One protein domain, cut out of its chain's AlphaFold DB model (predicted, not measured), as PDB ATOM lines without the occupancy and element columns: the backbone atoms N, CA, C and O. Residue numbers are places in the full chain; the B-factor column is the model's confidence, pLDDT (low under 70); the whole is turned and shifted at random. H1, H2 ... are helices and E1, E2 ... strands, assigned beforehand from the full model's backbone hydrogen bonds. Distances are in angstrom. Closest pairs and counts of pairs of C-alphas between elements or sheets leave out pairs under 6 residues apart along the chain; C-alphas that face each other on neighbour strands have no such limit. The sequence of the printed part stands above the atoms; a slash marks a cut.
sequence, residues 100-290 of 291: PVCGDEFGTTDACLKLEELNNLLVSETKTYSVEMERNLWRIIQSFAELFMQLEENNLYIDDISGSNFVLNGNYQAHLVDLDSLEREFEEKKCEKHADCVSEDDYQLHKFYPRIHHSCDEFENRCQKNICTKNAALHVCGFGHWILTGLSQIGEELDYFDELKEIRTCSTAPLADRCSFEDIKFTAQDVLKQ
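This is residues 100 to 290 of the 291 residues of an uncharacterized protein of Oikopleura dioica (UniProt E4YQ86). Four helices form an up-and-down bundle: long H3 and H6 lie side by side, H8 packs on H3 and H7 on H6. The small strand hairpin E2-E3 packs on H3, the strand pair E1-E4 sits where H3 ends and H6 begins, and two long stretches, residues 185 to 199 and 213 to 231, reach away beyond that end. The printed part has 191 residues, with eight named helices and four named strands in the order H1 H2 H3 E1 E2 E3 E4 H4 H5 H6 H7 H8, mostly helix, the two sheets antiparallel. It is compact, radius of gyration of the C-alphas 17.2 A, yet elongated, spanning 58 by 33 by 24 A.

E2, residues 166 to 168, and E3, residues 174 to 176, form an antiparallel hairpin, with N 167 and O 175 2.9 A apart, within hydrogen-bond range. The C-alphas of Ala 174 and Ser 143 in H3, residues 131 to 153, are the closest of E3 and H3, 5.5 A. H6, residues 232 to 252, touches H3 at a shallow tilt of 9 degrees, opposite ways; the closest C-alphas are Glu 152 and Ala 233, 4.8 A. H8, residues 277 to 288, touches H3 at a shallow tilt of 23 degrees, opposite ways, closest at C-alphas Gln 142 and Lys 281, 4.8 A. H7, residues 258 to 267, forms a helical hairpin with H6 at 30 degrees, closest at C-alphas Thr 245 and Arg 264, 4.9 A. E1, residues 156 to 158, and E4, residues 182 to 184, are antiparallel, with N 157 and O 183 2.9 A apart; the C-alphas of Tyr 157 and Ala 232 in H6 are 4.7 A apart. H2, residues 116 to 122, only just touches H3, with 3 pairs of C-alphas within 8 A, closest Leu 122 and Met 133, 6.2 A. H1, residues 110 to 113, is close to H2 but not clearly touching, closest C-alphas Ala 111 and Glu 117, 7.6 A. H5, residues 209 to 212, only just touches H6, with 3 pairs within 8 A, closest C-alphas Ile 212 and Trp 242, 6.0 A. H4, residues 200 to 205, and H5 only just touch, only at the corner, with 3 pairs within 8 A, closest C-alphas Tyr 203 and Pro 210, 7.3 A. Every O i to N i+4 pair is within hydrogen-bond range in H2, H3, H4, H7 and H8, and 16 of 17 in H6; H1 and H5 are too short for one.

H3 runs 32.7 A from C-alpha 131 at (123.705, 150.472, 163.209), and H6 30.2 A. H8 is 16.4 A long and ends at C-alpha 288, (125.065, 160.676, 160.764); H7 is 14.1 A.

The C-alphas of Thr 126 and Glu 192 are the farthest apart, 58.4 A. There is no cut; the links E4 to H4 and H5 to H6 are long, and residues 189 to 190 pair antiparallel with 227 to 228. Mean pLDDT of the printed part is 73.7, with 68 residues under 70, among them 184 to 237.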
ATOM      1  N   PRO A 100     135.541 158.519 182.033       81.25
ATOM      2  CA  PRO A 100     136.763 158.991 181.407       81.25
ATOM      3  C   PRO A 100     137.090 158.114 180.193       81.25
ATOM      4  O   PRO A 100     136.832 156.914 180.189       81.25
ATOM      5  N   VAL A 101     137.682 158.711 179.160       83.94
ATOM      6  CA  VAL A 101     138.167 157.971 177.980       83.94
ATOM      7  C   VAL A 101     139.269 156.981 178.371       83.94
ATOM      8  O   VAL A 101     139.427 155.942 177.731       83.94
ATOM      9  N   CYS A 102     140.012 157.312 179.429       83.19
ATOM     10  CA  CYS A 102     140.999 156.453 180.060       83.19
ATOM     11  C   CYS A 102     140.758 156.386 181.571       83.19
ATOM     12  O   CYS A 102     140.834 157.402 182.258       83.19
ATOM     13  N   GLY A 103     140.519 155.192 182.100       70.75
ATOM     14  CA  GLY A 103     140.238 154.927 183.508       70.75
ATOM     15  C   GLY A 103     141.477 154.751 184.378       70.75
ATOM     16  O   GLY A 103     141.347 154.498 185.578       70.75
ATOM     17  N   ASP A 104     142.680 154.904 183.817       72.69
ATOM     18  CA  ASP A 104     143.904 154.990 184.609       72.69
ATOM     19  C   ASP A 104     144.122 156.403 185.167       72.69
ATOM     20  O   ASP A 104     143.875 157.400 184.491       72.69
ATOM     21  N   GLU A 105     144.615 156.480 186.409       67.56
ATOM     22  CA  GLU A 105     144.781 157.724 187.182       67.56
ATOM     23  C   GLU A 105     145.553 158.815 186.422       67.56
ATOM     24  O   GLU A 105     145.275 160.002 186.586       67.56
ATOM     25  N   PHE A 106     146.498 158.416 185.570       70.25
ATOM     26  CA  PHE A 106     147.384 159.331 184.859       70.25
ATOM     27  C   PHE A 106     147.021 159.499 183.381       70.25
ATOM     28  O   PHE A 106     147.681 160.275 182.701       70.25
ATOM     29  N   GLY A 107     146.044 158.748 182.861       73.38
ATOM     30  CA  GLY A 107     145.713 158.687 181.439       73.38
ATOM     31  C   GLY A 107     146.926 158.452 180.534       73.38
ATOM     32  O   GLY A 107     146.991 159.061 179.468       73.38
ATOM     33  N   THR A 108     147.921 157.663 180.976       75.06
ATOM     34  CA  THR A 108     149.219 157.517 180.273       75.06
ATOM     35  C   THR A 108     149.587 156.088 179.857       75.06
ATOM     36  O   THR A 108     150.652 155.845 179.271       75.06
ATOM     37  N   THR A 109     148.721 155.124 180.168       81.12
ATOM     38  CA  THR A 109     148.985 153.696 179.957       81.12
ATOM     39  C   THR A 109     148.876 153.267 178.493       81.12
ATOM     40  O   THR A 109     148.300 153.951 177.650       81.12
ATOM     41  N   ASP A 110     149.410 152.085 178.175       80.56
ATOM     42  CA  ASP A 110     149.257 151.455 176.852       80.56
ATOM     43  C   ASP A 110     147.789 151.177 176.518       80.56
ATOM     44  O   ASP A 110     147.395 151.299 175.361       80.56
ATOM     45  N   ALA A 111     146.993 150.822 177.531       83.88
ATOM     46  CA  ALA A 111     145.556 150.613 177.394       83.88
ATOM     47  C   ALA A 111     144.848 151.921 177.016       83.88
ATOM     48  O   ALA A 111     144.040 151.934 176.088       83.88
ATOM     49  N   CYS A 112     145.226 153.030 177.663       85.75
ATOM     50  CA  CYS A 112     144.749 154.358 177.300       85.75
ATOM     51  C   CYS A 112     145.131 154.711 175.862       85.75
ATOM     52  O   CYS A 112     144.255 155.047 175.079       85.75
ATOM     53  N   LEU A 113     146.396 154.539 175.457       80.88
ATOM     54  CA  LEU A 113     146.844 154.847 174.088       80.88
ATOM     55  C   LEU A 113     146.089 154.093 172.994       80.88
ATOM     56  O   LEU A 113     145.926 154.615 171.893       80.88
ATOM     57  N   LYS A 114     145.651 152.870 173.290       84.19
ATOM     58  CA  LYS A 114     144.843 152.039 172.394       84.19
ATOM     59  C   LYS A 114     143.340 152.299 172.513       84.19
ATOM     60  O   LYS A 114     142.570 151.646 171.817       84.19
ATOM     61  N   LEU A 115     142.929 153.214 173.393       87.50
ATOM     62  CA  LEU A 115     141.536 153.515 173.714       87.50
ATOM     63  C   LEU A 115     140.741 152.254 174.102       87.50
ATOM     64  O   LEU A 115     139.588 152.101 173.707       87.50
ATOM     65  N   GLU A 116     141.348 151.329 174.859       86.19
ATOM     66  CA  GLU A 116     140.737 150.023 175.168       86.19
ATOM     67  C   GLU A 116     139.396 150.159 175.905       86.19
ATOM     68  O   GLU A 116     138.456 149.423 175.611       86.19
ATOM     69  N   GLU A 117     139.267 151.115 176.824       83.19
ATOM     70  CA  GLU A 117     138.009 151.355 177.543       83.19
ATOM     71  C   GLU A 117     136.912 151.899 176.632       83.19
ATOM     72  O   GLU A 117     135.776 151.428 176.681       83.19
ATOM     73  N   LEU A 118     137.260 152.833 175.748       83.75
ATOM     74  CA  LEU A 118     136.328 153.369 174.763       83.75
ATOM     75  C   LEU A 118     135.905 152.298 173.751       83.75
ATOM     76  O   LEU A 118     134.734 152.226 173.384       83.75
ATOM     77  N   ASN A 119     136.833 151.424 173.353       85.38
ATOM     78  CA  ASN A 119     136.535 150.252 172.539       85.38
ATOM     79  C   ASN A 119     135.544 149.323 173.257       85.38
ATOM     80  O   ASN A 119     134.539 148.940 172.676       85.38
ATOM     81  N   ASN A 120     135.761 149.028 174.543       81.38
ATOM     82  CA  ASN A 120     134.843 148.204 175.338       81.38
ATOM     83  C   ASN A 120     133.462 148.859 175.531       81.38
ATOM     84  O   ASN A 120     132.460 148.153 175.626       81.38
ATOM     85  N   LEU A 121     133.394 150.193 175.596       79.69
ATOM     86  CA  LEU A 121     132.133 150.936 175.670       79.69
ATOM     87  C   LEU A 121     131.352 150.860 174.348       79.69
ATOM     88  O   LEU A 121     130.127 150.744 174.352       79.69
ATOM     89  N   LEU A 122     132.060 150.948 173.221       79.06
ATOM     90  CA  LEU A 122     131.474 150.980 171.883       79.06
ATOM     91  C   LEU A 122     131.153 149.593 171.329       79.06
ATOM     92  O   LEU A 122     130.178 149.436 170.595       79.06
ATOM     93  N   VAL A 123     131.973 148.598 171.651       72.00
ATOM     94  CA  VAL A 123     131.924 147.258 171.072       72.00
ATOM     95  C   VAL A 123     131.375 146.283 172.098       72.00
ATOM     96  O   VAL A 123     131.963 146.055 173.151       72.00
ATOM     97  N   SER A 124     130.232 145.671 171.779       64.44
ATOM     98  CA  SER A 124     129.661 144.616 172.617       64.44
ATOM     99  C   SER A 124     130.620 143.426 172.735       64.44
ATOM    100  O   SER A 124     131.405 143.143 171.826       64.44
ATOM    101  N   GLU A 125     130.480 142.629 173.801       60.72
ATOM    102  CA  GLU A 125     131.220 141.363 173.964       60.72
ATOM    103  C   GLU A 125     131.093 140.427 172.743       60.72
ATOM    104  O   GLU A 125     131.961 139.589 172.501       60.72
ATOM    105  N   THR A 126     130.025 140.569 171.947       63.59
ATOM    106  CA  THR A 126     129.765 139.745 170.761       63.59
ATOM    107  C   THR A 126     130.507 140.211 169.505       63.59
ATOM    108  O   THR A 126     130.439 139.506 168.496       63.59
ATOM    109  N   LYS A 127     131.175 141.380 169.527       68.25
ATOM    110  CA  LYS A 127     131.870 142.011 168.378       68.25
ATOM    111  C   LYS A 127     131.062 141.979 167.077       68.25
ATOM    112  O   LYS A 127     131.598 141.777 165.992       68.25
ATOM    113  N   THR A 128     129.741 142.084 167.189       74.44
ATOM    114  CA  THR A 128     128.834 142.016 166.043       74.44
ATOM    115  C   THR A 128     128.361 143.418 165.719       74.44
ATOM    116  O   THR A 128     127.964 144.144 166.627       74.44
ATOM    117  N   TYR A 129     128.357 143.768 164.436       79.81
ATOM    118  CA  TYR A 129     127.818 145.037 163.965       79.81
ATOM    119  C   TYR A 129     126.438 145.359 164.524       79.81
ATOM    120  O   TYR A 129     125.532 144.522 164.491       79.81
ATOM    121  N   SER A 130     126.241 146.624 164.886       83.69
ATOM    122  CA  SER A 130     124.919 147.227 164.835       83.69
ATOM    123  C   SER A 130     124.980 148.668 164.334       83.69
ATOM    124  O   SER A 130     125.932 149.398 164.602       83.69
ATOM    125  N   VAL A 131     123.905 149.090 163.670       85.94
ATOM    126  CA  VAL A 131     123.705 150.472 163.209       85.94
ATOM    127  C   VAL A 131     123.821 151.480 164.360       85.94
ATOM    128  O   VAL A 131     124.314 152.587 164.185       85.94
ATOM    129  N   GLU A 132     123.393 151.098 165.566       87.25
ATOM    130  CA  GLU A 132     123.494 151.970 166.739       87.25
ATOM    131  C   GLU A 132     124.946 152.138 167.211       87.25
ATOM    132  O   GLU A 132     125.321 153.234 167.614       87.25
ATOM    133  N   MET A 133     125.782 151.097 167.116       86.06
ATOM    134  CA  MET A 133     127.218 151.206 167.417       86.06
ATOM    135  C   MET A 133     127.909 152.179 166.464       86.06
ATOM    136  O   MET A 133     128.639 153.055 166.915       86.06
ATOM    137  N   GLU A 134     127.633 152.071 165.166       87.25
ATOM    138  CA  GLU A 134     128.160 152.995 164.160       87.25
ATOM    139  C   GLU A 134     127.679 154.428 164.404       87.25
ATOM    140  O   GLU A 134     128.486 155.357 164.443       87.25
ATOM    141  N   ARG A 135     126.375 154.618 164.642       89.75
ATOM    142  CA  ARG A 135     125.822 155.935 164.975       89.75
ATOM    143  C   ARG A 135     126.505 156.532 166.206       89.75
ATOM    144  O   ARG A 135     126.786 157.730 166.231       89.75
ATOM    145  N   ASN A 136     126.778 155.723 167.226       90.38
ATOM    146  CA  ASN A 136     127.455 156.186 168.434       90.38
ATOM    147  C   ASN A 136     128.927 156.503 168.172       90.38
ATOM    148  O   ASN A 136     129.375 157.570 168.577       90.38
ATOM    149  N   LEU A 137     129.650 155.677 167.412       90.94
ATOM    150  CA  LEU A 137     131.023 155.964 166.995       90.94
ATOM    151  C   LEU A 137     131.121 157.311 166.262       90.94
ATOM    152  O   LEU A 137     131.932 158.158 166.636       90.94
ATOM    153  N   TRP A 138     130.249 157.560 165.283       92.38
ATOM    154  CA  TRP A 138     130.243 158.825 164.548       92.38
ATOM    155  C   TRP A 138     129.848 160.029 165.408       92.38
ATOM    156  O   TRP A 138     130.408 161.109 165.224       92.38
ATOM    157  N   ARG A 139     128.949 159.865 166.390       93.50
ATOM    158  CA  ARG A 139     128.655 160.918 167.385       93.50
ATOM    159  C   ARG A 139     129.887 161.281 168.208       93.50
ATOM    160  O   ARG A 139     130.137 162.465 168.423       93.50
ATOM    161  N   ILE A 140     130.662 160.281 168.626       93.00
ATOM    162  CA  ILE A 140     131.897 160.490 169.392       93.00
ATOM    163  C   ILE A 140     132.935 161.212 168.531       93.00
ATOM    164  O   ILE A 140     133.482 162.224 168.967       93.00
ATOM    165  N   ILE A 141     133.159 160.745 167.296       92.94
ATOM    166  CA  ILE A 141     134.070 161.379 166.328       92.94
ATOM    167  C   ILE A 141     133.677 162.842 166.108       92.94
ATOM    168  O   ILE A 141     134.518 163.727 166.254       92.94
ATOM    169  N   GLN A 142     132.396 163.109 165.829       94.50
ATOM    170  CA  GLN A 142     131.891 164.469 165.651       94.50
ATOM    171  C   GLN A 142     132.155 165.329 166.894       94.50
ATOM    172  O   GLN A 142     132.588 166.475 166.770       94.50
ATOM    173  N   SER A 143     131.898 164.791 168.090       94.19
ATOM    174  CA  SER A 143     132.044 165.545 169.332       94.19
ATOM    175  C   SER A 143     133.500 165.866 169.666       94.19
ATOM    176  O   SER A 143     133.766 166.968 170.141       94.19
ATOM    177  N   PHE A 144     134.435 164.941 169.434       92.94
ATOM    178  CA  PHE A 144     135.860 165.221 169.609       92.94
ATOM    179  C   PHE A 144     136.362 166.211 168.565       92.94
ATOM    180  O   PHE A 144     137.037 167.168 168.931       92.94
ATOM    181  N   ALA A 145     135.994 166.037 167.293       91.31
ATOM    182  CA  ALA A 145     136.361 166.976 166.238       91.31
ATOM    183  C   ALA A 145     135.887 168.403 166.567       91.31
ATOM    184  O   ALA A 145     136.661 169.348 166.476       91.31
ATOM    185  N   GLU A 146     134.655 168.568 167.058       92.25
ATOM    186  CA  GLU A 146     134.143 169.869 167.503       92.25
ATOM    187  C   GLU A 146     134.905 170.448 168.705       92.25
ATOM    188  O   GLU A 146     135.208 171.642 168.713       92.25
ATOM    189  N   LEU A 147     135.247 169.622 169.699       91.19
ATOM    190  CA  LEU A 147     136.041 170.049 170.854       91.19
ATOM    191  C   LEU A 147     137.436 170.537 170.435       91.19
ATOM    192  O   LEU A 147     137.865 171.612 170.856       91.19
ATOM    193  N   PHE A 148     138.141 169.764 169.606       87.12
ATOM    194  CA  PHE A 148     139.494 170.100 169.166       87.12
ATOM    195  C   PHE A 148     139.513 171.302 168.214       87.12
ATOM    196  O   PHE A 148     140.347 172.186 168.388       87.12
ATOM    197  N   MET A 149     138.531 171.415 167.314       86.06
ATOM    198  CA  MET A 149     138.324 172.609 166.485       86.06
ATOM    199  C   MET A 149     138.194 173.876 167.348       86.06
ATOM    200  O   MET A 149     138.841 174.883 167.078       86.06
ATOM    201  N   GLN A 150     137.417 173.835 168.436       85.94
ATOM    202  CA  GLN A 150     137.260 174.995 169.321       85.94
ATOM    203  C   GLN A 150     138.518 175.325 170.120       85.94
ATOM    204  O   GLN A 150     138.793 176.501 170.370       85.94
ATOM    205  N   LEU A 151     139.274 174.315 170.549       83.19
ATOM    206  CA  LEU A 151     140.560 174.528 171.208       83.19
ATOM    207  C   LEU A 151     141.547 175.236 170.260       83.19
ATOM    208  O   LEU A 151     142.182 176.209 170.676       83.19
ATOM    209  N   GLU A 152     141.596 174.831 168.985       77.19
ATOM    210  CA  GLU A 152     142.388 175.503 167.944       77.19
ATOM    211  C   GLU A 152     141.907 176.940 167.685       77.19
ATOM    212  O   GLU A 152     142.693 177.880 167.802       77.19
ATOM    213  N   GLU A 153     140.613 177.151 167.417       79.50
ATOM    214  CA  GLU A 153     140.038 178.478 167.128       79.50
ATOM    215  C   GLU A 153     140.273 179.490 168.261       79.50
ATOM    216  O   GLU A 153     140.482 180.687 168.028       79.50
ATOM    217  N   ASN A 154     140.253 179.022 169.512       77.19
ATOM    218  CA  ASN A 154     140.465 179.870 170.683       77.19
ATOM    219  C   ASN A 154     141.949 180.045 171.059       77.19
ATOM    220  O   ASN A 154     142.243 180.848 171.958       77.19
ATOM    221  N   ASN A 155     142.869 179.377 170.350       73.50
ATOM    222  CA  ASN A 155     144.305 179.298 170.645       73.50
ATOM    223  C   ASN A 155     144.570 178.842 172.089       73.50
ATOM    224  O   ASN A 155     145.258 179.518 172.865       73.50
ATOM    225  N   LEU A 156     143.941 177.733 172.470       76.62
ATOM    226  CA  LEU A 156     144.044 177.144 173.802       76.62
ATOM    227  C   LEU A 156     144.895 175.880 173.754       76.62
ATOM    228  O   LEU A 156     144.736 175.073 172.849       76.62
ATOM    229  N   TYR A 157     145.756 175.685 174.746       74.50
ATOM    230  CA  TYR A 157     146.507 174.442 174.933       74.50
ATOM    231  C   TYR A 157     146.401 173.974 176.378       74.50
ATOM    232  O   TYR A 157     145.944 174.719 177.240       74.50
ATOM    233  N   ILE A 158     146.780 172.729 176.652       74.00
ATOM    234  CA  ILE A 158     146.559 172.105 177.959       74.00
ATOM    235  C   ILE A 158     147.895 171.586 178.481       74.00
ATOM    236  O   ILE A 158     148.283 170.476 178.162       74.00
ATOM    237  N   ASP A 159     148.598 172.380 179.285       68.12
ATOM    238  CA  ASP A 159     150.001 172.128 179.666       68.12
ATOM    239  C   ASP A 159     150.231 170.723 180.264       68.12
ATOM    240  O   ASP A 159     151.263 170.110 180.031       68.12
ATOM    241  N   ASP A 160     149.234 170.172 180.961       70.19
ATOM    242  CA  ASP A 160     149.275 168.844 181.585       70.19
ATOM    243  C   ASP A 160     148.100 167.975 181.116       70.19
ATOM    244  O   ASP A 160     147.227 167.603 181.899       70.19
ATOM    245  N   ILE A 161     148.010 167.744 179.802       74.25
ATOM    246  CA  ILE A 161     146.957 166.907 179.224       74.25
ATOM    247  C   ILE A 161     147.329 165.420 179.240       74.25
ATOM    248  O   ILE A 161     148.467 165.005 179.003       74.25
ATOM    249  N   SER A 162     146.317 164.599 179.465       77.75
ATOM    250  CA  SER A 162     146.366 163.148 179.392       77.75
ATOM    251  C   SER A 162     145.014 162.607 178.929       77.75
ATOM    252  O   SER A 162     144.031 163.347 178.822       77.75
ATOM    253  N   GLY A 163     144.929 161.298 178.682       78.12
ATOM    254  CA  GLY A 163     143.655 160.674 178.329       78.12
ATOM    255  C   GLY A 163     142.569 160.788 179.411       78.12
ATOM    256  O   GLY A 163     141.388 160.707 179.084       78.12
ATOM    257  N   SER A 164     142.931 161.030 180.680       80.81
ATOM    258  CA  SER A 164     141.966 161.157 181.784       80.81
ATOM    259  C   SER A 164     141.272 162.527 181.832       80.81
ATOM    260  O   SER A 164     140.242 162.672 182.492       80.81
ATOM    261  N   ASN A 165     141.775 163.524 181.091       84.38
ATOM    262  CA  ASN A 165     141.135 164.838 180.962       84.38
ATOM    263  C   ASN A 165     139.911 164.824 180.036       84.38
ATOM    264  O   ASN A 165     139.153 165.795 180.012       84.38
ATOM    265  N   PHE A 166     139.710 163.752 179.270       87.69
ATOM    266  CA  PHE A 166     138.573 163.608 178.373       87.69
ATOM    267  C   PHE A 166     137.527 162.693 178.997       87.69
ATOM    268  O   PHE A 166     137.815 161.556 179.362       87.69
ATOM    269  N   VAL A 167     136.296 163.185 179.093       89.00
ATOM    270  CA  VAL A 167     135.148 162.440 179.618       89.00
ATOM    271  C   VAL A 167     134.080 162.349 178.543       89.00
ATOM    272  O   VAL A 167     133.804 163.329 177.853       89.00
ATOM    273  N   LEU A 168     133.460 161.181 178.416       90.06
ATOM    274  CA  LEU A 168     132.374 160.943 177.478       90.06
ATOM    275  C   LEU A 168     131.066 160.740 178.238       90.06
ATOM    276  O   LEU A 168     130.923 159.792 179.010       90.06
ATOM    277  N   ASN A 169     130.098 161.633 178.033       90.06
ATOM    278  CA  ASN A 169     128.809 161.528 178.711       90.06
ATOM    279  C   ASN A 169     127.904 160.445 178.088       90.06
ATOM    280  O   ASN A 169     128.177 159.914 177.013       90.06
ATOM    281  N   GLY A 170     126.767 160.156 178.732       85.25
ATOM    282  CA  GLY A 170     125.809 159.146 178.252       85.25
ATOM    283  C   GLY A 170     125.140 159.453 176.900       85.25
ATOM    284  O   GLY A 170     124.427 158.604 176.377       85.25
ATOM    285  N   ASN A 171     125.359 160.645 176.335       88.12
ATOM    286  CA  ASN A 171     124.929 161.032 174.989       88.12
ATOM    287  C   ASN A 171     126.087 161.013 173.978       88.12
ATOM    288  O   ASN A 171     125.933 161.557 172.884       88.12
ATOM    289  N   TYR A 172     127.232 160.423 174.337       89.81
ATOM    290  CA  TYR A 172     128.433 160.363 173.506       89.81
ATOM    291  C   TYR A 172     129.029 161.736 173.169       89.81
ATOM    292  O   TYR A 172     129.657 161.912 172.125       89.81
ATOM    293  N   GLN A 173     128.840 162.715 174.056       91.75
ATOM    294  CA  GLN A 173     129.488 164.017 173.936       91.75
ATOM    295  C   GLN A 173     130.791 164.016 174.727       91.75
ATOM    296  O   GLN A 173     130.814 163.640 175.902       91.75
ATOM    297  N   ALA A 174     131.862 164.425 174.060       91.69
ATOM    298  CA  ALA A 174     133.180 164.607 174.633       91.69
ATOM    299  C   ALA A 174     133.234 165.919 175.420       91.69
ATOM    300  O   ALA A 174     132.826 166.979 174.942       91.69
ATOM    301  N   HIS A 175     133.777 165.835 176.626       91.06
ATOM    302  CA  HIS A 175     133.986 166.950 177.530       91.06
ATOM    303  C   HIS A 175     135.451 166.992 177.938       91.06
ATOM    304  O   HIS A 175     136.021 165.971 178.323       91.06
ATOM    305  N   LEU A 176     136.036 168.186 177.904       88.31
ATOM    306  CA  LEU A 176     137.322 168.435 178.536       88.31
ATOM    307  C   LEU A 176     137.093 168.831 180.000       88.31
ATOM    308  O   LEU A 176     136.343 169.770 180.289       88.31
ATOM    309  N   VAL A 177     137.730 168.110 180.918       84.19
ATOM    310  CA  VAL A 177     137.662 168.347 182.363       84.19
ATOM    311  C   VAL A 177     139.052 168.598 182.944       84.19
ATOM    312  O   VAL A 177     140.071 168.311 182.325       84.19
ATOM    313  N   ASP A 178     139.068 169.139 184.162       79.62
ATOM    314  CA  ASP A 178     140.280 169.596 184.852       79.62
ATOM    315  C   ASP A 178     141.050 170.648 184.046       79.62
ATOM    316  O   ASP A 178     142.145 170.432 183.545       79.62
ATOM    317  N   LEU A 179     140.424 171.822 183.905       82.50
ATOM    318  CA  LEU A 179     140.928 172.910 183.064       82.50
ATOM    319  C   LEU A 179     141.950 173.802 183.786       82.50
ATOM    320  O   LEU A 179     142.167 174.940 183.374       82.50
ATOM    321  N   ASP A 180     142.555 173.348 184.886       72.19
ATOM    322  CA  ASP A 180     143.544 174.147 185.624       72.19
ATOM    323  C   ASP A 180     144.882 174.267 184.875       72.19
ATOM    324  O   ASP A 180     145.580 175.279 185.002       72.19
ATOM    325  N   SER A 181     145.181 173.296 184.013       74.50
ATOM    326  CA  SER A 181     146.279 173.321 183.044       74.50
ATOM    327  C   SER A 181     145.897 173.912 181.681       74.50
ATOM    328  O   SER A 181     146.774 174.067 180.835       74.50
ATOM    329  N   LEU A 182     144.632 174.303 181.459       78.75
ATOM    330  CA  LEU A 182     144.236 174.980 180.222       78.75
ATOM    331  C   LEU A 182     144.833 176.390 180.211       78.75
ATOM    332  O   LEU A 182     144.619 177.195 181.117       78.75
ATOM    333  N   GLU A 183     145.610 176.679 179.187       72.81
ATOM    334  CA  GLU A 183     146.305 177.933 178.961       72.81
ATOM    335  C   GLU A 183     145.831 178.530 177.639       72.81
ATOM    336  O   GLU A 183     145.396 177.825 176.726       72.81
ATOM    337  N   ARG A 184     145.923 179.851 177.528       66.44
ATOM    338  CA  ARG A 184     145.818 180.529 176.237       66.44
ATOM    339  C   ARG A 184     147.230 180.839 175.776       66.44
ATOM    340  O   ARG A 184     148.055 181.237 176.595       66.44
ATOM    341  N   GLU A 185     147.507 180.669 174.490       61.94
ATOM    342  CA  GLU A 185     148.791 181.088 173.931       61.94
ATOM    343  C   GLU A 185     149.068 182.581 174.220       61.94
ATOM    344  O   GLU A 185     148.132 183.354 174.444       61.94
ATOM    345  N   PHE A 186     150.361 182.942 174.195       51.16
ATOM    346  CA  PHE A 186     151.020 184.235 174.473       51.16
ATOM    347  C   PHE A 186     151.839 184.343 175.775       51.16
ATOM    348  O   PHE A 186     151.893 185.410 176.385       51.16
ATOM    349  N   GLU A 187     152.602 183.308 176.143       47.31
ATOM    350  CA  GLU A 187     153.859 183.545 176.875       47.31
ATOM    351  C   GLU A 187     155.045 183.554 175.906       47.31
ATOM    352  O   GLU A 187     155.641 182.527 175.586       47.31
ATOM    353  N   GLU A 188     155.402 184.753 175.442       53.50
ATOM    354  CA  GLU A 188     156.701 184.997 174.816       53.50
ATOM    355  C   GLU A 188     157.796 184.840 175.879       53.50
ATOM    356  O   GLU A 188     158.097 185.764 176.643       53.50
ATOM    357  N   LYS A 189     158.424 183.666 175.949       53.47
ATOM    358  CA  LYS A 189     159.584 183.475 176.824       53.47
ATOM    359  C   LYS A 189     160.836 183.940 176.095       53.47
ATOM    360  O   LYS A 189     161.132 183.463 175.002       53.47
ATOM    361  N   LYS A 190     161.604 184.850 176.701       52.28
ATOM    362  CA  LYS A 190     162.932 185.186 176.175       52.28
ATOM    363  C   LYS A 190     163.850 183.972 176.273       52.28
ATOM    364  O   LYS A 190     163.947 183.359 177.333       52.28
ATOM    365  N   CYS A 191     164.547 183.680 175.188       55.56
ATOM    366  CA  CYS A 191     165.501 182.582 175.085       55.56
ATOM    367  C   CYS A 191     166.790 183.059 174.431       55.56
ATOM    368  O   CYS A 191     166.777 183.971 173.601       55.56
ATOM    369  N   GLU A 192     167.904 182.432 174.785       50.75
ATOM    370  CA  GLU A 192     169.196 182.661 174.139       50.75
ATOM    371  C   GLU A 192     169.562 181.494 173.211       50.75
ATOM    372  O   GLU A 192     170.294 181.670 172.236       50.75
ATOM    373  N   LYS A 193     169.046 180.294 173.497       50.19
ATOM    374  CA  LYS A 193     169.278 179.055 172.748       50.19
ATOM    375  C   LYS A 193     167.982 178.256 172.623       50.19
ATOM    376  O   LYS A 193     167.073 178.386 173.434       50.19
ATOM    377  N   HIS A 194     167.911 177.361 171.635       52.91
ATOM    378  CA  HIS A 194     166.760 176.461 171.467       52.91
ATOM    379  C   HIS A 194     166.502 175.565 172.696       52.91
ATOM    380  O   HIS A 194     165.351 175.287 173.002       52.91
ATOM    381  N   ALA A 195     167.540 175.191 173.450       52.59
ATOM    382  CA  ALA A 195     167.399 174.433 174.699       52.59
ATOM    383  C   ALA A 195     166.720 175.224 175.841       52.59
ATOM    384  O   ALA A 195     166.218 174.622 176.780       52.59
ATOM    385  N   ASP A 196     166.655 176.559 175.770       51.53
ATOM    386  CA  ASP A 196     165.943 177.371 176.776       51.53
ATOM    387  C   ASP A 196     164.418 177.345 176.566       51.53
ATOM    388  O   ASP A 196     163.635 177.730 177.443       51.53
ATOM    389  N   CYS A 197     164.016 176.916 175.369       50.81
ATOM    390  CA  CYS A 197     162.643 176.829 174.912       50.81
ATOM    391  C   CYS A 197     162.032 175.434 175.080       50.81
ATOM    392  O   CYS A 197     160.812 175.305 175.085       50.81
ATOM    393  N   VAL A 198     162.853 174.398 175.237       47.91
ATOM    394  CA  VAL A 198     162.412 173.023 175.479       47.91
ATOM    395  C   VAL A 198     163.259 172.486 176.618       47.91
ATOM    396  O   VAL A 198     164.452 172.265 176.420       47.91
ATOM    397  N   SER A 199     162.677 172.272 177.799       48.03
ATOM    398  CA  SER A 199     163.347 171.390 178.750       48.03
ATOM    399  C   SER A 199     163.006 169.951 178.355       48.03
ATOM    400  O   SER A 199     161.844 169.592 178.163       48.03
ATOM    401  N   GLU A 200     164.037 169.136 178.142       42.19
ATOM    402  CA  GLU A 200     163.900 167.695 177.891       42.19
ATOM    403  C   GLU A 200     163.150 167.017 179.055       42.19
ATOM    404  O   GLU A 200     162.412 166.057 178.846       42.19
ATOM    405  N   ASP A 201     163.259 167.598 180.254       44.81
ATOM    406  CA  ASP A 201     162.514 167.213 181.446       44.81
ATOM    407  C   ASP A 201     161.000 167.443 181.290       44.81
ATOM    408  O   ASP A 201     160.251 166.521 181.582       44.81
ATOM    409  N   ASP A 202     160.523 168.582 180.771       48.03
ATOM    410  CA  ASP A 202     159.082 168.834 180.554       48.03
ATOM    411  C   ASP A 202     158.495 167.853 179.526       48.03
ATOM    412  O   ASP A 202     157.432 167.272 179.734       48.03
ATOM    413  N   TYR A 203     159.231 167.580 178.445       47.53
ATOM    414  CA  TYR A 203     158.807 166.626 177.414       47.53
ATOM    415  C   TYR A 203     158.739 165.177 177.935       47.53
ATOM    416  O   TYR A 203     157.865 164.405 177.540       47.53
ATOM    417  N   GLN A 204     159.651 164.794 178.836       47.12
ATOM    418  CA  GLN A 204     159.690 163.464 179.460       47.12
ATOM    419  C   GLN A 204     158.775 163.340 180.693       47.12
ATOM    420  O   GLN A 204     158.362 162.229 181.040       47.12
ATOM    421  N   LEU A 205     158.446 164.453 181.360       45.84
ATOM    422  CA  LEU A 205     157.520 164.509 182.495       45.84
ATOM    423  C   LEU A 205     156.099 164.154 182.051       45.84
ATOM    424  O   LEU A 205     155.439 163.354 182.720       45.84
ATOM    425  N   HIS A 206     155.668 164.622 180.877       51.97
ATOM    426  CA  HIS A 206     154.382 164.249 180.292       51.97
ATOM    427  C   HIS A 206     154.506 162.994 179.417       51.97
ATOM    428  O   HIS A 206     154.322 163.033 178.202       51.97
ATOM    429  N   LYS A 207     154.794 161.847 180.049       54.97
ATOM    430  CA  LYS A 207     155.036 160.524 179.422       54.97
ATOM    431  C   LYS A 207     154.039 160.088 178.340       54.97
ATOM    432  O   LYS A 207     154.333 159.150 177.606       54.97
ATOM    433  N   PHE A 208     152.869 160.711 178.249       63.94
ATOM    434  CA  PHE A 208     151.876 160.444 177.218       63.94
ATOM    435  C   PHE A 208     152.185 161.105 175.867       63.94
ATOM    436  O   PHE A 208     152.021 160.463 174.831       63.94
ATOM    437  N   TYR A 209     152.709 162.336 175.863       62.75
ATOM    438  CA  TYR A 209     152.971 163.101 174.637       62.75
ATOM    439  C   TYR A 209     153.955 162.391 173.702       62.75
ATOM    440  O   TYR A 209     153.598 162.155 172.545       62.75
ATOM    441  N   PRO A 210     155.142 161.933 174.157       61.22
ATOM    442  CA  PRO A 210     156.097 161.279 173.261       61.22
ATOM    443  C   PRO A 210     155.555 159.996 172.613       61.22
ATOM    444  O   PRO A 210     156.170 159.470 171.690       61.22
ATOM    445  N   ARG A 211     154.441 159.453 173.125       63.81
ATOM    446  CA  ARG A 211     153.847 158.187 172.684       63.81
ATOM    447  C   ARG A 211     152.761 158.371 171.630       63.81
ATOM    448  O   ARG A 211     152.595 157.482 170.802       63.81
ATOM    449  N   ILE A 212     152.040 159.493 171.656       64.44
ATOM    450  CA  ILE A 212     150.989 159.805 170.674       64.44
ATOM    451  C   ILE A 212     151.504 160.639 169.497       64.44
ATOM    452  O   ILE A 212     150.920 160.621 168.416       64.44
ATOM    453  N   HIS A 213     152.635 161.323 169.671       59.00
ATOM    454  CA  HIS A 213     153.292 162.064 168.604       59.00
ATOM    455  C   HIS A 213     154.324 161.176 167.887       59.00
ATOM    456  O   HIS A 213     155.470 161.065 168.314       59.00
ATOM    457  N   HIS A 214     153.944 160.544 166.768       47.94
ATOM    458  CA  HIS A 214     154.918 159.924 165.848       47.94
ATOM    459  C   HIS A 214     155.469 160.908 164.806       47.94
ATOM    460  O   HIS A 214     156.596 160.755 164.344       47.94
ATOM    461  N   SER A 215     154.701 161.945 164.476       46.97
ATOM    462  CA  SER A 215     155.189 163.185 163.874       46.97
ATOM    463  C   SER A 215     154.181 164.303 164.133       46.97
ATOM    464  O   SER A 215     152.979 164.083 164.181       46.97
ATOM    465  N   CYS A 216     154.724 165.477 164.380       45.34
ATOM    466  CA  CYS A 216     154.175 166.825 164.464       45.34
ATOM    467  C   CYS A 216     155.505 167.560 164.601       45.34
ATOM    468  O   CYS A 216     156.136 167.409 165.648       45.34
ATOM    469  N   ASP A 217     156.031 168.207 163.563       43.31
ATOM    470  CA  ASP A 217     157.345 168.888 163.624       43.31
ATOM    471  C   ASP A 217     157.302 170.151 164.526       43.31
ATOM    472  O   ASP A 217     157.822 171.214 164.214       43.31
ATOM    473  N   GLU A 218     156.629 170.058 165.668       42.56
ATOM    474  CA  GLU A 218     155.862 171.142 166.269       42.56
ATOM    475  C   GLU A 218     155.933 171.158 167.803       42.56
ATOM    476  O   GLU A 218     155.181 171.856 168.475       42.56
ATOM    477  N   PHE A 219     156.909 170.442 168.362       44.47
ATOM    478  CA  PHE A 219     157.505 170.818 169.647       44.47
ATOM    479  C   PHE A 219     158.839 171.535 169.464       44.47
ATOM    480  O   PHE A 219     159.651 171.654 170.382       44.47
ATOM    481  N   GLU A 220     159.086 172.061 168.271       44.41
ATOM    482  CA  GLU A 220     160.070 173.107 168.149       44.41
ATOM    483  C   GLU A 220     159.479 174.382 168.739       44.41
ATOM    484  O   GLU A 220     159.084 175.302 168.024       44.41
ATOM    485  N   ASN A 221     159.538 174.494 170.070       47.69
ATOM    486  CA  ASN A 221     159.771 175.795 170.674       47.69
ATOM    487  C   ASN A 221     161.158 176.239 170.166       47.69
ATOM    488  O   ASN A 221     162.188 176.135 170.830       47.69
ATOM    489  N   ARG A 222     161.233 176.645 168.903       46.50
ATOM    490  CA  ARG A 222     162.436 177.202 168.322       46.50
ATOM    491  C   ARG A 222     162.507 178.599 168.884       46.50
ATOM    492  O   ARG A 222     161.635 179.418 168.631       46.50
ATOM    493  N   CYS A 223     163.576 178.866 169.618       48.75
ATOM    494  CA  CYS A 223     164.011 180.228 169.869       48.75
ATOM    495  C   CYS A 223     164.134 180.991 168.536       48.75
ATOM    496  O   CYS A 223     165.150 180.899 167.846       48.75
ATOM    497  N   GLN A 224     163.081 181.701 168.136       53.69
ATOM    498  CA  GLN A 224     163.061 182.537 166.945       53.69
ATOM    499  C   GLN A 224     163.138 183.979 167.409       53.69
ATOM    500  O   GLN A 224     162.296 184.447 168.167       53.69
ATOM    501  N   LYS A 225     164.177 184.698 166.968       58.62
ATOM    502  CA  LYS A 225     164.408 186.095 167.374       58.62
ATOM    503  C   LYS A 225     164.454 186.277 168.906       58.62
ATOM    504  O   LYS A 225     163.982 187.289 169.413       58.62
ATOM    505  N   ASN A 226     165.046 185.320 169.629       51.06
ATOM    506  CA  ASN A 226     165.128 185.287 171.098       51.06
ATOM    507  C   ASN A 226     163.780 185.132 171.821       51.06
ATOM    508  O   ASN A 226     163.670 185.523 172.983       51.06
ATOM    509  N   ILE A 227     162.767 184.573 171.153       53.41
ATOM    510  CA  ILE A 227     161.442 184.315 171.720       53.41
ATOM    511  C   ILE A 227     161.070 182.844 171.491       53.41
ATOM    512  O   ILE A 227     161.234 182.325 170.385       53.41
ATOM    513  N   CYS A 228     160.581 182.175 172.536       55.28
ATOM    514  CA  CYS A 228     159.873 180.903 172.426       55.28
ATOM    515  C   CYS A 228     158.374 181.180 172.275       55.28
ATOM    516  O   CYS A 228     157.820 181.959 173.051       55.28
ATOM    517  N   THR A 229     157.723 180.510 171.329       53.22
ATOM    518  CA  THR A 229     156.263 180.511 171.165       53.22
ATOM    519  C   THR A 229     155.754 179.085 171.349       53.22
ATOM    520  O   THR A 229     156.113 178.218 170.554       53.22
ATOM    521  N   LYS A 230     154.952 178.837 172.394       54.72
ATOM    522  CA  LYS A 230     154.205 177.580 172.555       54.72
ATOM    523  C   LYS A 230     152.984 177.639 171.638       54.72
ATOM    524  O   LYS A 230     152.028 178.317 171.993       54.72
ATOM    525  N   ASN A 231     153.010 176.965 170.492       55.50
ATOM    526  CA  ASN A 231     151.882 177.002 169.560       55.50
ATOM    527  C   ASN A 231     150.757 176.073 170.036       55.50
ATOM    528  O   ASN A 231     150.901 174.846 170.073       55.50
ATOM    529  N   ALA A 232     149.639 176.684 170.421       51.81
ATOM    530  CA  ALA A 232     148.518 175.987 171.022       51.81
ATOM    531  C   ALA A 232     147.791 175.049 170.054       51.81
ATOM    532  O   ALA A 232     147.341 173.977 170.460       51.81
ATOM    533  N   ALA A 233     147.736 175.410 168.769       48.88
ATOM    534  CA  ALA A 233     147.100 174.584 167.749       48.88
ATOM    535  C   ALA A 233     147.804 173.223 167.612       48.88
ATOM    536  O   ALA A 233     147.154 172.190 167.496       48.88
ATOM    537  N   LEU A 234     149.132 173.181 167.746       55.62
ATOM    538  CA  LEU A 234     149.927 171.965 167.512       55.62
ATOM    539  C   LEU A 234     149.777 170.951 168.649       55.62
ATOM    540  O   LEU A 234     149.728 169.734 168.451       55.62
ATOM    541  N   HIS A 235     149.664 171.485 169.858       59.00
ATOM    542  CA  HIS A 235     149.441 170.731 171.078       59.00
ATOM    543  C   HIS A 235     148.079 170.022 171.075       59.00
ATOM    544  O   HIS A 235     147.949 168.875 171.495       59.00
ATOM    545  N   VAL A 236     147.052 170.711 170.594       64.31
ATOM    546  CA  VAL A 236     145.682 170.204 170.476       64.31
ATOM    547  C   VAL A 236     145.568 169.228 169.300       64.31
ATOM    548  O   VAL A 236     144.937 168.178 169.436       64.31
ATOM    549  N   CYS A 237     146.256 169.520 168.191       66.12
ATOM    550  CA  CYS A 237     146.313 168.705 166.979       66.12
ATOM    551  C   CYS A 237     146.758 167.257 167.264       66.12
ATOM    552  O   CYS A 237     146.094 166.305 166.850       66.12
ATOM    553  N   GLY A 238     147.836 167.059 168.032       71.50
ATOM    554  CA  GLY A 238     148.342 165.712 168.331       71.50
ATOM    555  C   GLY A 238     147.391 164.842 169.155       71.50
ATOM    556  O   GLY A 238     147.179 163.678 168.820       71.50
ATOM    557  N   PHE A 239     146.776 165.408 170.197       76.06
ATOM    558  CA  PHE A 239     145.774 164.696 170.998       76.06
ATOM    559  C   PHE A 239     144.509 164.412 170.204       76.06
ATOM    560  O   PHE A 239     143.980 163.301 170.277       76.06
ATOM    561  N   GLY A 240     144.057 165.388 169.416       81.56
ATOM    562  CA  GLY A 240     142.885 165.222 168.576       81.56
ATOM    563  C   GLY A 240     143.062 164.117 167.554       81.56
ATOM    564  O   GLY A 240     142.247 163.197 167.501       81.56
ATOM    565  N   HIS A 241     144.165 164.123 166.809       81.00
ATOM    566  CA  HIS A 241     144.424 163.062 165.844       81.00
ATOM    567  C   HIS A 241     144.708 161.713 166.494       81.00
ATOM    568  O   HIS A 241     144.336 160.702 165.905       81.00
ATOM    569  N   TRP A 242     145.295 161.649 167.692       85.12
ATOM    570  CA  TRP A 242     145.426 160.388 168.424       85.12
ATOM    571  C   TRP A 242     144.060 159.769 168.745       85.12
ATOM    572  O   TRP A 242     143.815 158.620 168.364       85.12
ATOM    573  N   ILE A 243     143.152 160.532 169.368       88.44
ATOM    574  CA  ILE A 243     141.807 160.039 169.698       88.44
ATOM    575  C   ILE A 243     141.049 159.657 168.421       88.44
ATOM    576  O   ILE A 243     140.496 158.563 168.339       88.44
ATOM    577  N   LEU A 244     141.058 160.519 167.399       87.94
ATOM    578  CA  LEU A 244     140.345 160.277 166.138       87.94
ATOM    579  C   LEU A 244     140.918 159.085 165.360       87.94
ATOM    580  O   LEU A 244     140.160 158.313 164.774       87.94
ATOM    581  N   THR A 245     142.236 158.881 165.400       86.25
ATOM    582  CA  THR A 245     142.895 157.702 164.818       86.25
ATOM    583  C   THR A 245     142.469 156.431 165.543       86.25
ATOM    584  O   THR A 245     142.123 155.453 164.883       86.25
ATOM    585  N   GLY A 246     142.464 156.429 166.879       87.38
ATOM    586  CA  GLY A 246     142.038 155.267 167.661       87.38
ATOM    587  C   GLY A 246     140.555 154.936 167.457       87.38
ATOM    588  O   GLY A 246     140.210 153.779 167.237       87.38
ATOM    589  N   LEU A 247     139.684 155.948 167.416       88.19
ATOM    590  CA  LEU A 247     138.263 155.787 167.080       88.19
ATOM    591  C   LEU A 247     138.057 155.203 165.677       88.19
ATOM    592  O   LEU A 247     137.256 154.288 165.497       88.19
ATOM    593  N   SER A 248     138.808 155.698 164.694       85.25
ATOM    594  CA  SER A 248     138.745 155.185 163.322       85.25
ATOM    595  C   SER A 248     139.205 153.727 163.246       85.25
ATOM    596  O   SER A 248     138.578 152.924 162.567       85.25
ATOM    597  N   GLN A 249     140.247 153.353 164.001       84.50
ATOM    598  CA  GLN A 249     140.711 151.964 164.100       84.50
ATOM    599  C   GLN A 249     139.663 151.036 164.724       84.50
ATOM    600  O   GLN A 249     139.456 149.941 164.207       84.50
ATOM    601  N   ILE A 250     138.975 151.479 165.784       84.81
ATOM    602  CA  ILE A 250     137.871 150.722 166.399       84.81
ATOM    603  C   ILE A 250     136.781 150.421 165.361       84.81
ATOM    604  O   ILE A 250     136.263 149.307 165.321       84.81
ATOM    605  N   GLY A 251     136.445 151.384 164.497       79.94
ATOM    606  CA  GLY A 251     135.487 151.156 163.415       79.94
ATOM    607  C   GLY A 251     136.015 150.251 162.297       79.94
ATOM    608  O   GLY A 251     135.306 149.346 161.863       79.94
ATOM    609  N   GLU A 252     137.266 150.427 161.861       76.19
ATOM    610  CA  GLU A 252     137.880 149.595 160.812       76.19
ATOM    611  C   GLU A 252     137.937 148.108 161.191       76.19
ATOM    612  O   GLU A 252     137.678 147.253 160.346       76.19
ATOM    613  N   GLU A 253     138.237 147.777 162.455       73.31
ATOM    614  CA  GLU A 253     138.254 146.387 162.946       73.31
ATOM    615  C   GLU A 253     136.895 145.679 162.826       73.31
ATOM    616  O   GLU A 253     136.812 144.454 162.944       73.31
ATOM    617  N   LEU A 254     135.833 146.442 162.583       67.44
ATOM    618  CA  LEU A 254     134.473 145.960 162.430       67.44
ATOM    619  C   LEU A 254     133.982 146.026 160.960       67.44
ATOM    620  O   LEU A 254     132.783 145.863 160.720       67.44
ATOM    621  N   ASP A 255     134.897 146.220 159.995       65.50
ATOM    622  CA  ASP A 255     134.655 146.425 158.550       65.50
ATOM    623  C   ASP A 255     133.794 147.672 158.225       65.50
ATOM    624  O   ASP A 255     133.065 147.714 157.229       65.50
ATOM    625  N   TYR A 256     133.876 148.719 159.055       63.69
ATOM    626  CA  TYR A 256     133.101 149.952 158.882       63.69
ATOM    627  C   TYR A 256     133.833 151.015 158.060       63.69
ATOM    628  O   TYR A 256     134.648 151.761 158.582       63.69
ATOM    629  N   PHE A 257     133.435 151.113 156.790       68.19
ATOM    630  CA  PHE A 257     133.447 152.311 155.932       68.19
ATOM    631  C   PHE A 257     134.800 152.895 155.489       68.19
ATOM    632  O   PHE A 257     135.759 153.038 156.248       68.19
ATOM    633  N   ASP A 258     134.842 153.299 154.218       79.31
ATOM    634  CA  ASP A 258     136.005 153.941 153.603       79.31
ATOM    635  C   ASP A 258     136.306 155.304 154.264       79.31
ATOM    636  O   ASP A 258     137.468 155.678 154.407       79.31
ATOM    637  N   GLU A 259     135.284 156.002 154.767       85.19
ATOM    638  CA  GLU A 259     135.390 157.307 155.428       85.19
ATOM    639  C   GLU A 259     136.216 157.255 156.726       85.19
ATOM    640  O   GLU A 259     136.988 158.175 157.007       85.19
ATOM    641  N   LEU A 260     136.116 156.179 157.522       85.88
ATOM    642  CA  LEU A 260     136.944 156.026 158.731       85.88
ATOM    643  C   LEU A 260     138.412 155.800 158.369       85.88
ATOM    644  O   LEU A 260     139.313 156.358 159.000       85.88
ATOM    645  N   LYS A 261     138.658 155.054 157.291       85.06
ATOM    646  CA  LYS A 261     140.002 154.861 156.752       85.06
ATOM    647  C   LYS A 261     140.589 156.159 156.207       85.06
ATOM    648  O   LYS A 261     141.788 156.395 156.374       85.06
ATOM    649  N   GLU A 262     139.776 157.010 155.589       85.88
ATOM    650  CA  GLU A 262     140.185 158.355 155.177       85.88
ATOM    651  C   GLU A 262     140.571 159.211 156.386       85.88
ATOM    652  O   GLU A 262     141.684 159.741 156.398       85.88
ATOM    653  N   ILE A 263     139.739 159.258 157.437       86.25
ATOM    654  CA  ILE A 263     140.038 159.988 158.684       86.25
ATOM    655  C   ILE A 263     141.342 159.492 159.312       86.25
ATOM    656  O   ILE A 263     142.195 160.298 159.689       86.25
ATOM    657  N   ARG A 264     141.540 158.174 159.399       85.88
ATOM    658  CA  ARG A 264     142.780 157.578 159.910       85.88
ATOM    659  C   ARG A 264     143.983 157.965 159.053       85.88
ATOM    660  O   ARG A 264     145.029 158.351 159.581       85.88
ATOM    661  N   THR A 265     143.851 157.843 157.736       84.00
ATOM    662  CA  THR A 265     144.937 158.119 156.788       84.00
ATOM    663  C   THR A 265     145.345 159.586 156.861       84.00
ATOM    664  O   THR A 265     146.532 159.875 156.987       84.00
ATOM    665  N   CYS A 266     144.381 160.508 156.864       80.75
ATOM    666  CA  CYS A 266     144.667 161.936 156.956       80.75
ATOM    667  C   CYS A 266     145.153 162.345 158.355       80.75
ATOM    668  O   CYS A 266     146.078 163.139 158.458       80.75
ATOM    669  N   SER A 267     144.627 161.757 159.437       77.88
ATOM    670  CA  SER A 267     145.074 162.057 160.810       77.88
ATOM    671  C   SER A 267     146.509 161.603 161.091       77.88
ATOM    672  O   SER A 267     147.197 162.177 161.931       77.88
ATOM    673  N   THR A 268     146.976 160.575 160.378       75.00
ATOM    674  CA  THR A 268     148.347 160.051 160.493       75.00
ATOM    675  C   THR A 268     149.300 160.591 159.422       75.00
ATOM    676  O   THR A 268     150.494 160.285 159.463       75.00
ATOM    677  N   ALA A 269     148.805 161.413 158.492       70.69
ATOM    678  CA  ALA A 269     149.611 162.049 157.457       70.69
ATOM    679  C   ALA A 269     150.589 163.091 158.049       70.69
ATOM    680  O   ALA A 269     150.417 163.544 159.191       70.69
ATOM    681  N   PRO A 270     151.628 163.498 157.293       67.75
ATOM    682  CA  PRO A 270     152.428 164.673 157.629       67.75
ATOM    683  C   PRO A 270     151.547 165.919 157.773       67.75
ATOM    684  O   PRO A 270     150.533 166.029 157.094       67.75
ATOM    685  N   LEU A 271     151.959 166.878 158.611       62.50
ATOM    686  CA  LEU A 271     151.166 168.066 158.965       62.50
ATOM    687  C   LEU A 271     150.521 168.776 157.762       62.50
ATOM    688  O   LEU A 271     149.346 169.117 157.816       62.50
ATOM    689  N   ALA A 272     151.282 168.984 156.684       64.19
ATOM    690  CA  ALA A 272     150.813 169.702 155.497       64.19
ATOM    691  C   ALA A 272     149.624 169.023 154.791       64.19
ATOM    692  O   ALA A 272     148.895 169.690 154.061       64.19
ATOM    693  N   ASP A 273     149.446 167.722 155.020       68.25
ATOM    694  CA  ASP A 273     148.440 166.875 154.385       68.25
ATOM    695  C   ASP A 273     147.384 166.375 155.391       68.25
ATOM    696  O   ASP A 273     146.548 165.534 155.047       68.25
ATOM    697  N   ARG A 274     147.413 166.853 156.646       73.50
ATOM    698  CA  ARG A 274     146.411 166.477 157.651       73.50
ATOM    699  C   ARG A 274     145.071 167.129 157.366       73.50
ATOM    700  O   ARG A 274     144.988 168.294 156.986       73.50
ATOM    701  N   CYS A 275     144.014 166.366 157.607       78.06
ATOM    702  CA  CYS A 275     142.651 166.875 157.601       78.06
ATOM    703  C   CYS A 275     142.427 167.828 158.776       78.06
ATOM    704  O   CYS A 275     142.909 167.583 159.882       78.06
ATOM    705  N   SER A 276     141.659 168.889 158.542       83.56
ATOM    706  CA  SER A 276     141.241 169.783 159.619       83.56
ATOM    707  C   SER A 276     140.181 169.109 160.499       83.56
ATOM    708  O   SER A 276     139.411 168.261 160.035       83.56
ATOM    709  N   PHE A 277     140.089 169.504 161.772       86.12
ATOM    710  CA  PHE A 277     138.997 169.041 162.635       86.12
ATOM    711  C   PHE A 277     137.619 169.479 162.119       86.12
ATOM    712  O   PHE A 277     136.635 168.769 162.323       86.12
ATOM    713  N   GLU A 278     137.546 170.611 161.415       86.69
ATOM    714  CA  GLU A 278     136.330 171.079 160.749       86.69
ATOM    715  C   GLU A 278     135.864 170.086 159.669       86.69
ATOM    716  O   GLU A 278     134.705 169.666 159.685       86.69
ATOM    717  N   ASP A 279     136.769 169.629 158.797       87.00
ATOM    718  CA  ASP A 279     136.450 168.637 157.762       87.00
ATOM    719  C   ASP A 279     135.972 167.318 158.382       87.00
ATOM    720  O   ASP A 279     134.943 166.774 157.979       87.00
ATOM    721  N   ILE A 280     136.666 166.827 159.417       89.69
ATOM    722  CA  ILE A 280     136.285 165.591 160.124       89.69
ATOM    723  C   ILE A 280     134.892 165.732 160.756       89.69
ATOM    724  O   ILE A 280     134.069 164.816 160.663       89.69
ATOM    725  N   LYS A 281     134.595 166.886 161.371       93.44
ATOM    726  CA  LYS A 281     133.272 167.191 161.933       93.44
ATOM    727  C   LYS A 281     132.194 167.157 160.849       93.44
ATOM    728  O   LYS A 281     131.130 166.584 161.093       93.44
ATOM    729  N   PHE A 282     132.438 167.745 159.677       92.19
ATOM    730  CA  PHE A 282     131.470 167.742 158.577       92.19
ATOM    731  C   PHE A 282     131.255 166.350 157.984       92.19
ATOM    732  O   PHE A 282     130.101 165.952 157.817       92.19
ATOM    733  N   THR A 283     132.320 165.572 157.771       92.50
ATOM    734  CA  THR A 283     132.212 164.166 157.352       92.50
ATOM    735  C   THR A 283     131.344 163.374 158.329       92.50
ATOM    736  O   THR A 283     130.375 162.735 157.920       92.50
ATOM    737  N   ALA A 284     131.607 163.484 159.635       93.56
ATOM    738  CA  ALA A 284     130.813 162.798 160.652       93.56
ATOM    739  C   ALA A 284     129.336 163.232 160.642       93.56
ATOM    740  O   ALA A 284     128.437 162.396 160.752       93.56
ATOM    741  N   GLN A 285     129.060 164.528 160.466       94.69
ATOM    742  CA  GLN A 285     127.691 165.038 160.341       94.69
ATOM    743  C   GLN A 285     126.964 164.485 159.116       94.69
ATOM    744  O   GLN A 285     125.769 164.196 159.199       94.69
ATOM    745  N   ASP A 286     127.648 164.372 157.983       94.12
ATOM    746  CA  ASP A 286     127.050 163.872 156.751       94.12
ATOM    747  C   ASP A 286     126.785 162.370 156.809       94.12
ATOM    748  O   ASP A 286     125.738 161.932 156.326       94.12
ATOM    749  N   VAL A 287     127.646 161.597 157.470       91.81
ATOM    750  CA  VAL A 287     127.400 160.172 157.730       91.81
ATOM    751  C   VAL A 287     126.229 159.985 158.701       91.81
ATOM    752  O   VAL A 287     125.300 159.233 158.416       91.81
ATOM    753  N   LEU A 288     126.172 160.748 159.799       93.00
ATOM    754  CA  LEU A 288     125.065 160.676 160.764       93.00
ATOM    755  C   LEU A 288     123.692 161.016 160.162       93.00
ATOM    756  O   LEU A 288     122.676 160.542 160.662       93.00
ATOM    757  N   LYS A 289     123.631 161.827 159.098       93.69
ATOM    758  CA  LYS A 289     122.374 162.104 158.373       93.69
ATOM    759  C   LYS A 289     121.887 160.911 157.546       93.69
ATOM    760  O   LYS A 289     120.715 160.889 157.173       93.69
ATOM    761  N   GLN A 290     122.772 159.973 157.222       89.25
ATOM    762  CA  GLN A 290     122.482 158.815 156.375       89.25
ATOM    763  C   GLN A 290     122.047 157.580 157.182       89.25
ATOM    764  O   GLN A 290     121.475 156.662 156.594       89.25
TER     765      GLN A 290